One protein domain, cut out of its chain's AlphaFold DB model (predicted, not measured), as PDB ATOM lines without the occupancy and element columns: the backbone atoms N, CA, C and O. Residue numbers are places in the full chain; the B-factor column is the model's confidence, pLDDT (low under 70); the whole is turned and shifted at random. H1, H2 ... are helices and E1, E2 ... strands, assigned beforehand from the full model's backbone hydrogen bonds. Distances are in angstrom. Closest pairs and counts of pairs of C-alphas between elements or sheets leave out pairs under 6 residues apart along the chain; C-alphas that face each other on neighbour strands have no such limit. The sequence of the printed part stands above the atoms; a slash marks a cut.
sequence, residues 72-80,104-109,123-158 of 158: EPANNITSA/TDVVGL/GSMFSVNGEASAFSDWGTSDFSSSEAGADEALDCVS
ATOM      1  N   GLU A  72     -21.856  -7.050   8.999       92.44
ATOM      2  CA  GLU A  72     -22.657  -7.841   9.938       92.44
ATOM      3  C   GLU A  72     -23.781  -8.556   9.168       92.44
ATOM      4  O   GLU A  72     -24.656  -7.886   8.617       92.44
ATOM      5  N   PRO A  73     -23.802  -9.904   9.121       94.25
ATOM      6  CA  PRO A  73     -24.778 -10.664   8.336       94.25
ATOM      7  C   PRO A  73     -26.244 -10.439   8.716       94.25
ATOM      8  O   PRO A  73     -27.127 -10.740   7.912       94.25
ATOM      9  N   ALA A  74     -26.516  -9.975   9.938       94.56
ATOM     10  CA  ALA A  74     -27.867  -9.634  10.374       94.56
ATOM     11  C   ALA A  74     -28.374  -8.301   9.798       94.56
ATOM     12  O   ALA A  74     -29.571  -8.027   9.893       94.56
ATOM     13  N   ASN A  75     -27.493  -7.479   9.220       94.75
ATOM     14  CA  ASN A  75     -27.886  -6.206   8.641       94.75
ATOM     15  C   ASN A  75     -28.588  -6.405   7.295       94.75
ATOM     16  O   ASN A  75     -28.164  -7.206   6.458       94.75
ATOM     17  N   ASN A  76     -29.637  -5.623   7.054       95.38
ATOM     18  CA  ASN A  76     -30.336  -5.606   5.784       95.38
ATOM     19  C   ASN A  76     -30.850  -4.212   5.415       95.38
ATOM     20  O   ASN A  76     -31.217  -3.415   6.278       95.38
ATOM     21  N   ILE A  77     -30.958  -3.960   4.112       95.56
ATOM     22  CA  ILE A  77     -31.625  -2.773   3.575       95.56
ATOM     23  C   ILE A  77     -33.141  -2.998   3.534       95.56
ATOM     24  O   ILE A  77     -33.599  -4.058   3.098       95.56
ATOM     25  N   THR A  78     -33.930  -2.027   3.995       94.50
ATOM     26  CA  THR A  78     -35.410  -2.075   3.947       94.50
ATOM     27  C   THR A  78     -36.025  -1.079   2.980       94.50
ATOM     28  O   THR A  78     -37.105  -1.338   2.449       94.50
ATOM     29  N   SER A  79     -35.349   0.036   2.726       95.06
ATOM     30  CA  SER A  79     -35.761   1.040   1.753       95.06
ATOM     31  C   SER A  79     -34.523   1.679   1.130       95.06
ATOM     32  O   SER A  79     -33.469   1.717   1.765       95.06
ATOM     33  N   ALA A  80     -34.638   2.133  -0.117       96.81
ATOM     34  CA  ALA A  80     -33.588   2.883  -0.788       96.81
ATOM     35  C   ALA A  80     -34.196   3.858  -1.796       96.81
ATOM     36  O   ALA A  80     -35.118   3.509  -2.539       96.81
ATOM     37  N   THR A 104     -32.224   0.094  14.461       91.44
ATOM     38  CA  THR A 104     -33.423   0.308  13.650       91.44
ATOM     39  C   THR A 104     -33.339   1.653  12.958       91.44
ATOM     40  O   THR A 104     -32.998   2.647  13.600       91.44
ATOM     41  N   ASP A 105     -33.683   1.661  11.679       93.62
ATOM     42  CA  ASP A 105     -33.848   2.836  10.837       93.62
ATOM     43  C   ASP A 105     -32.592   3.720  10.747       93.62
ATOM     44  O   ASP A 105     -32.661   4.947  10.725       93.62
ATOM     45  N   VAL A 106     -31.413   3.088  10.691       95.38
ATOM     46  CA  VAL A 106     -30.143   3.793  10.477       95.38
ATOM     47  C   VAL A 106     -29.999   4.110   8.995       95.38
ATOM     48  O   VAL A 106     -30.087   3.211   8.165       95.38
ATOM     49  N   VAL A 107     -29.743   5.365   8.637       96.31
ATOM     50  CA  VAL A 107     -29.638   5.774   7.230       96.31
ATOM     51  C   VAL A 107     -28.180   5.840   6.787       96.31
ATOM     52  O   VAL A 107     -27.390   6.631   7.301       96.31
ATOM     53  N   GLY A 108     -27.826   5.020   5.799       95.88
ATOM     54  CA  GLY A 108     -26.563   5.134   5.075       95.88
ATOM     55  C   GLY A 108     -26.727   5.957   3.799       95.88
ATOM     56  O   GLY A 108     -27.775   5.901   3.156       95.88
ATOM     57  N   LEU A 109     -25.680   6.691   3.428       96.25
ATOM     58  CA  LEU A 109     -25.578   7.425   2.172       96.25
ATOM     59  C   LEU A 109     -24.373   6.934   1.365       96.25
ATOM     60  O   LEU A 109     -23.233   6.959   1.841       96.25
ATOM     61  N   GLY A 123     -21.742  -0.699 -11.321       86.56
ATOM     62  CA  GLY A 123     -21.038   0.489 -10.889       86.56
ATOM     63  C   GLY A 123     -20.105   0.286  -9.710       86.56
ATOM     64  O   GLY A 123     -20.120  -0.729  -9.014       86.56
ATOM     65  N   SER A 124     -19.296   1.316  -9.469       90.62
ATOM     66  CA  SER A 124     -18.596   1.476  -8.198       90.62
ATOM     67  C   SER A 124     -19.500   2.206  -7.212       90.62
ATOM     68  O   SER A 124     -20.163   3.177  -7.583       90.62
ATOM     69  N   MET A 125     -19.494   1.750  -5.965       93.62
ATOM     70  CA  MET A 125     -20.236   2.346  -4.863       93.62
ATOM     71  C   MET A 125     -19.238   2.830  -3.811       93.62
ATOM     72  O   MET A 125     -18.252   2.146  -3.523       93.62
ATOM     73  N   PHE A 126     -19.489   4.004  -3.245       94.50
ATOM     74  CA  PHE A 126     -18.643   4.589  -2.212       94.50
ATOM     75  C   PHE A 126     -19.487   5.129  -1.072       94.50
ATOM     76  O   PHE A 126     -20.537   5.716  -1.312       94.50
ATOM     77  N   SER A 127     -19.031   4.969   0.164       94.94
ATOM     78  CA  SER A 127     -19.683   5.580   1.321       94.94
ATOM     79  C   SER A 127     -19.446   7.094   1.343       94.94
ATOM     80  O   SER A 127     -18.329   7.554   1.073       94.94
ATOM     81  N   VAL A 128     -20.498   7.846   1.677       93.12
ATOM     82  CA  VAL A 128     -20.499   9.321   1.742       93.12
ATOM     83  C   VAL A 128     -20.655   9.825   3.180       93.12
ATOM     84  O   VAL A 128     -20.047  10.830   3.540       93.12
ATOM     85  N   ASN A 129     -21.431   9.131   4.024       91.38
ATOM     86  CA  ASN A 129     -21.595   9.471   5.444       91.38
ATOM     87  C   ASN A 129     -20.958   8.435   6.389       91.38
ATOM     88  O   ASN A 129     -20.551   7.342   5.982       91.38
ATOM     89  N   GLY A 130     -20.869   8.796   7.673       90.00
ATOM     90  CA  GLY A 130     -20.250   7.959   8.703       90.00
ATOM     91  C   GLY A 130     -20.981   6.633   8.911       90.00
ATOM     92  O   GLY A 130     -20.340   5.614   9.148       90.00
ATOM     93  N   GLU A 131     -22.302   6.630   8.761       92.50
ATOM     94  CA  GLU A 131     -23.156   5.452   8.861       92.50
ATOM     95  C   GLU A 131     -22.862   4.466   7.726       92.50
ATOM     96  O   GLU A 131     -22.537   3.310   7.988       92.50
ATOM     97  N   ALA A 132     -22.875   4.910   6.465       91.56
ATOM     98  CA  ALA A 132     -22.532   4.045   5.338       91.56
ATOM     99  C   ALA A 132     -21.119   3.465   5.473       91.56
ATOM    100  O   ALA A 132     -20.921   2.284   5.198       91.56
ATOM    101  N   SER A 133     -20.145   4.254   5.932       92.50
ATOM    102  CA  SER A 133     -18.777   3.769   6.158       92.50
ATOM    103  C   SER A 133     -18.658   2.801   7.333       92.50
ATOM    104  O   SER A 133     -17.809   1.917   7.312       92.50
ATOM    105  N   ALA A 134     -19.475   2.962   8.375       90.62
ATOM    106  CA  ALA A 134     -19.469   2.070   9.531       90.62
ATOM    107  C   ALA A 134     -20.143   0.726   9.232       90.62
ATOM    108  O   ALA A 134     -19.783  -0.288   9.832       90.62
ATOM    109  N   PHE A 135     -21.120   0.725   8.322       90.56
ATOM    110  CA  PHE A 135     -21.976  -0.427   8.063       90.56
ATOM    111  C   PHE A 135     -21.762  -1.091   6.714       90.56
ATOM    112  O   PHE A 135     -22.441  -2.074   6.465       90.56
ATOM    113  N   SER A 136     -20.849  -0.618   5.862       88.06
ATOM    114  CA  SER A 136     -20.545  -1.274   4.586       88.06
ATOM    115  C   SER A 136     -19.046  -1.444   4.343       88.06
ATOM    116  O   SER A 136     -18.228  -0.726   4.911       88.06
ATOM    117  N   ASP A 137     -18.687  -2.416   3.507       87.50
ATOM    118  CA  ASP A 137     -17.306  -2.693   3.085       87.50
ATOM    119  C   ASP A 137     -16.832  -1.821   1.906       87.50
ATOM    120  O   ASP A 137     -15.695  -1.954   1.438       87.50
ATOM    121  N   TRP A 138     -17.694  -0.921   1.430       88.06
ATOM    122  CA  TRP A 138     -17.388   0.004   0.351       88.06
ATOM    123  C   TRP A 138     -16.331   1.025   0.782       88.06
ATOM    124  O   TRP A 138     -16.259   1.457   1.932       88.06
ATOM    125  N   GLY A 139     -15.490   1.431  -0.171       85.69
ATOM    126  CA  GLY A 139     -14.504   2.479   0.068       85.69
ATOM    127  C   GLY A 139     -15.173   3.814   0.398       85.69
ATOM    128  O   GLY A 139     -16.299   4.083  -0.019       85.69
ATOM    129  N   THR A 140     -14.461   4.683   1.109       85.31
ATOM    130  CA  THR A 140     -14.865   6.083   1.241       85.31
ATOM    131  C   THR A 140     -14.544   6.839  -0.040       85.31
ATOM    132  O   THR A 140     -13.580   6.533  -0.744       85.31
ATOM    133  N   SER A 141     -15.369   7.829  -0.349       78.50
ATOM    134  CA  SER A 141     -15.107   8.770  -1.434       78.50
ATOM    135  C   SER A 141     -14.728  10.141  -0.891       78.50
ATOM    136  O   SER A 141     -14.896  10.412   0.294       78.50
ATOM    137  N   ASP A 142     -14.251  11.012  -1.778       78.62
ATOM    138  CA  ASP A 142     -14.086  12.438  -1.481       78.62
ATOM    139  C   ASP A 142     -15.428  13.202  -1.521       78.62
ATOM    140  O   ASP A 142     -15.444  14.415  -1.308       78.62
ATOM    141  N   PHE A 143     -16.546  12.517  -1.814       78.56
ATOM    142  CA  PHE A 143     -17.878  13.110  -1.742       78.56
ATOM    143  C   PHE A 143     -18.249  13.381  -0.278       78.56
ATOM    144  O   PHE A 143     -17.890  12.623   0.625       78.56
ATOM    145  N   SER A 144     -18.980  14.464  -0.041       72.06
ATOM    146  CA  SER A 144     -19.428  14.869   1.291       72.06
ATOM    147  C   SER A 144     -20.947  14.881   1.358       72.06
ATOM    148  O   SER A 144     -21.614  15.201   0.379       72.06
ATOM    149  N   SER A 145     -21.500  14.607   2.540       70.31
ATOM    150  CA  SER A 145     -22.940  14.721   2.781       70.31
ATOM    151  C   SER A 145     -23.480  16.141   2.581       70.31
ATOM    152  O   SER A 145     -24.681  16.302   2.475       70.31
ATOM    153  N   SER A 146     -22.618  17.162   2.514       72.56
ATOM    154  CA  SER A 146     -23.011  18.551   2.244       72.56
ATOM    155  C   SER A 146     -23.047  18.920   0.753       72.56
ATOM    156  O   SER A 146     -23.143  20.100   0.420       72.56
ATOM    157  N   GLU A 147     -22.835  17.968  -0.160       78.94
ATOM    158  CA  GLU A 147     -22.929  18.225  -1.600       78.94
ATOM    159  C   GLU A 147     -24.386  18.251  -2.074       78.94
ATOM    160  O   GLU A 147     -25.228  17.514  -1.573       78.94
ATOM    161  N   ALA A 148     -24.674  19.073  -3.087       77.31
ATOM    162  CA  ALA A 148     -26.008  19.154  -3.677       77.31
ATOM    163  C   ALA A 148     -26.470  17.776  -4.190       77.31
ATOM    164  O   ALA A 148     -25.828  17.182  -5.064       77.31
ATOM    165  N   GLY A 149     -27.589  17.290  -3.659       82.62
ATOM    166  CA  GLY A 149     -28.175  15.972  -3.886       82.62
ATOM    167  C   GLY A 149     -28.019  15.007  -2.703       82.62
ATOM    168  O   GLY A 149     -28.782  14.047  -2.613       82.62
ATOM    169  N   ALA A 150     -27.046  15.219  -1.810       88.25
ATOM    170  CA  ALA A 150     -26.797  14.333  -0.673       88.25
ATOM    171  C   ALA A 150     -27.820  14.541   0.452       88.25
ATOM    172  O   ALA A 150     -28.433  13.571   0.901       88.25
ATOM    173  N   ASP A 151     -28.036  15.793   0.863       89.81
ATOM    174  CA  ASP A 151     -29.060  16.152   1.851       89.81
ATOM    175  C   ASP A 151     -30.463  15.814   1.324       89.81
ATOM    176  O   ASP A 151     -31.286  15.250   2.040       89.81
ATOM    177  N   GLU A 152     -30.717  16.045   0.036       91.44
ATOM    178  CA  GLU A 152     -31.989  15.708  -0.595       91.44
ATOM    179  C   GLU A 152     -32.238  14.196  -0.622       91.44
ATOM    180  O   GLU A 152     -33.358  13.754  -0.373       91.44
ATOM    181  N   ALA A 153     -31.208  13.377  -0.873       92.19
ATOM    182  CA  ALA A 153     -31.340  11.922  -0.798       92.19
ATOM    183  C   ALA A 153     -31.693  11.455   0.622       92.19
ATOM    184  O   ALA A 153     -32.507  10.542   0.779       92.19
ATOM    185  N   LEU A 154     -31.101  12.075   1.647       92.19
ATOM    186  CA  LEU A 154     -31.409  11.782   3.049       92.19
ATOM    187  C   LEU A 154     -32.845  12.182   3.410       92.19
ATOM    188  O   LEU A 154     -33.552  11.397   4.040       92.19
ATOM    189  N   ASP A 155     -33.310  13.342   2.949       92.25
ATOM    190  CA  ASP A 155     -34.698  13.772   3.137       92.25
ATOM    191  C   ASP A 155     -35.684  12.811   2.449       92.25
ATOM    192  O   ASP A 155     -36.725  12.477   3.016       92.25
ATOM    193  N   CYS A 156     -35.340  12.287   1.267       92.75
ATOM    194  CA  CYS A 156     -36.177  11.341   0.523       92.75
ATOM    195  C   CYS A 156     -36.418  10.001   1.248       92.75
ATOM    196  O   CYS A 156     -37.370   9.297   0.900       92.75
ATOM    197  N   VAL A 157     -35.550   9.605   2.188       91.50
ATOM    198  CA  VAL A 157     -35.639   8.311   2.894       91.50
ATOM    199  C   VAL A 157     -36.173   8.438   4.329       91.50
ATOM    200  O   VAL A 157     -36.348   7.421   5.002       91.50
ATOM    201  N   SER A 158     -36.406   9.673   4.787       79.44
ATOM    202  CA  SER A 158     -36.818  10.020   6.157       79.44
ATOM    203  C   SER A 158     -38.320   9.923   6.440       79.44
ATOM    204  O   SER A 158     -39.141  10.001   5.496       79.44
TER     205      SER A 158
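AT A GLANCE: This is residues 72 to 80, 104 to 109 and 123 to 158 of the 158 residues of an uncharacterized protein of Cryobacterium sp. Hh7 (UniProt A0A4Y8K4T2). Strand E2, a printed piece by itself, runs through the middle of a small group of parts, with H1 packed on it most fully, at Gly 108 and Ala 132, and with H2 and E3 both coming closest to it at its last residue, Leu 109. E1 makes one end of the group, and a long link, residues 136 to 149, goes round the outside from H1 to H2. The printed part has 51 residues, with three named strands and two named helices in the order E1, E2, E3, H1, H2; no two of the strands pair, and the class is mixed, helices and strands. The whole is compact, with a radius of gyration of the C-alphas of 11.1 A, and its outline is rounded, spanning 32 by 24 by 20 A.

HOW THE PARTS SIT: E1, residues 76 to 80, and E2, residues 104 to 109, are near each other, with 10 pairs of C-alphas within 10 A but no pair within 8 A. The closest C-alphas of E1 and H2, residues 150 to 157, are those of Ala 80 and Val 157, 6.9 A apart. Between E2 and H1, residues 130 to 135, there are 10 pairs of C-alphas within 8 A, the closest those of Gly 108 and Ala 132, 4.2 A apart. E2 and H2 have 5 such pairs, the closest those of Leu 109 and Leu 154 at 7.3 A. The closest C-alphas of E2 and E3, residues 125 to 127, are those of Leu 109 and Ser 127, 6.2 A apart. The closest C-alphas of E3 and H1 are those of Ser 127 and Ser 133, 5.2 A apart. E1, E2 and E3 pair with no named strand, but residues 126 to 127 of E3 form a short parallel pairing with residues 139 to 140. E1 is apart from E3 and from H1, E3 is apart from H2, and H1 is apart from H2. In H1 and H2 every O i to N i+4 pair is within hydrogen-bond range.

IN THESE COORDINATES: E1, residues 76 to 80, is 11.2 A long and begins at C-alpha 76, (-30.336, -5.606, 5.784). E2, residues 104 to 109, is 15.6 A long and ends at C-alpha 109, (-25.578, 7.425, 2.172). E3, residues 125 to 127, is 7.0 A long. H1, residues 130 to 135, is 8.6 A long. H2, residues 150 to 157, is 11.3 A long and ends at C-alpha 157, (-35.639, 8.311, 2.894).

THE WHOLE: The two C-alphas farthest apart, those of Pro 73 and Ala 148, are 32.2 A apart. Residues 81 to 103 are not printed, and C-alphas 80 and 104 are 14.7 A apart across that cut. Residues 110 to 122 are not printed either, with 15.5 A between C-alphas 109 and 123. The link from E3 to H1 is tight, and that from H1 to H2 is long, with 14 residues. The mean pLDDT of the printed part is 89.2, and no printed residue is under 70.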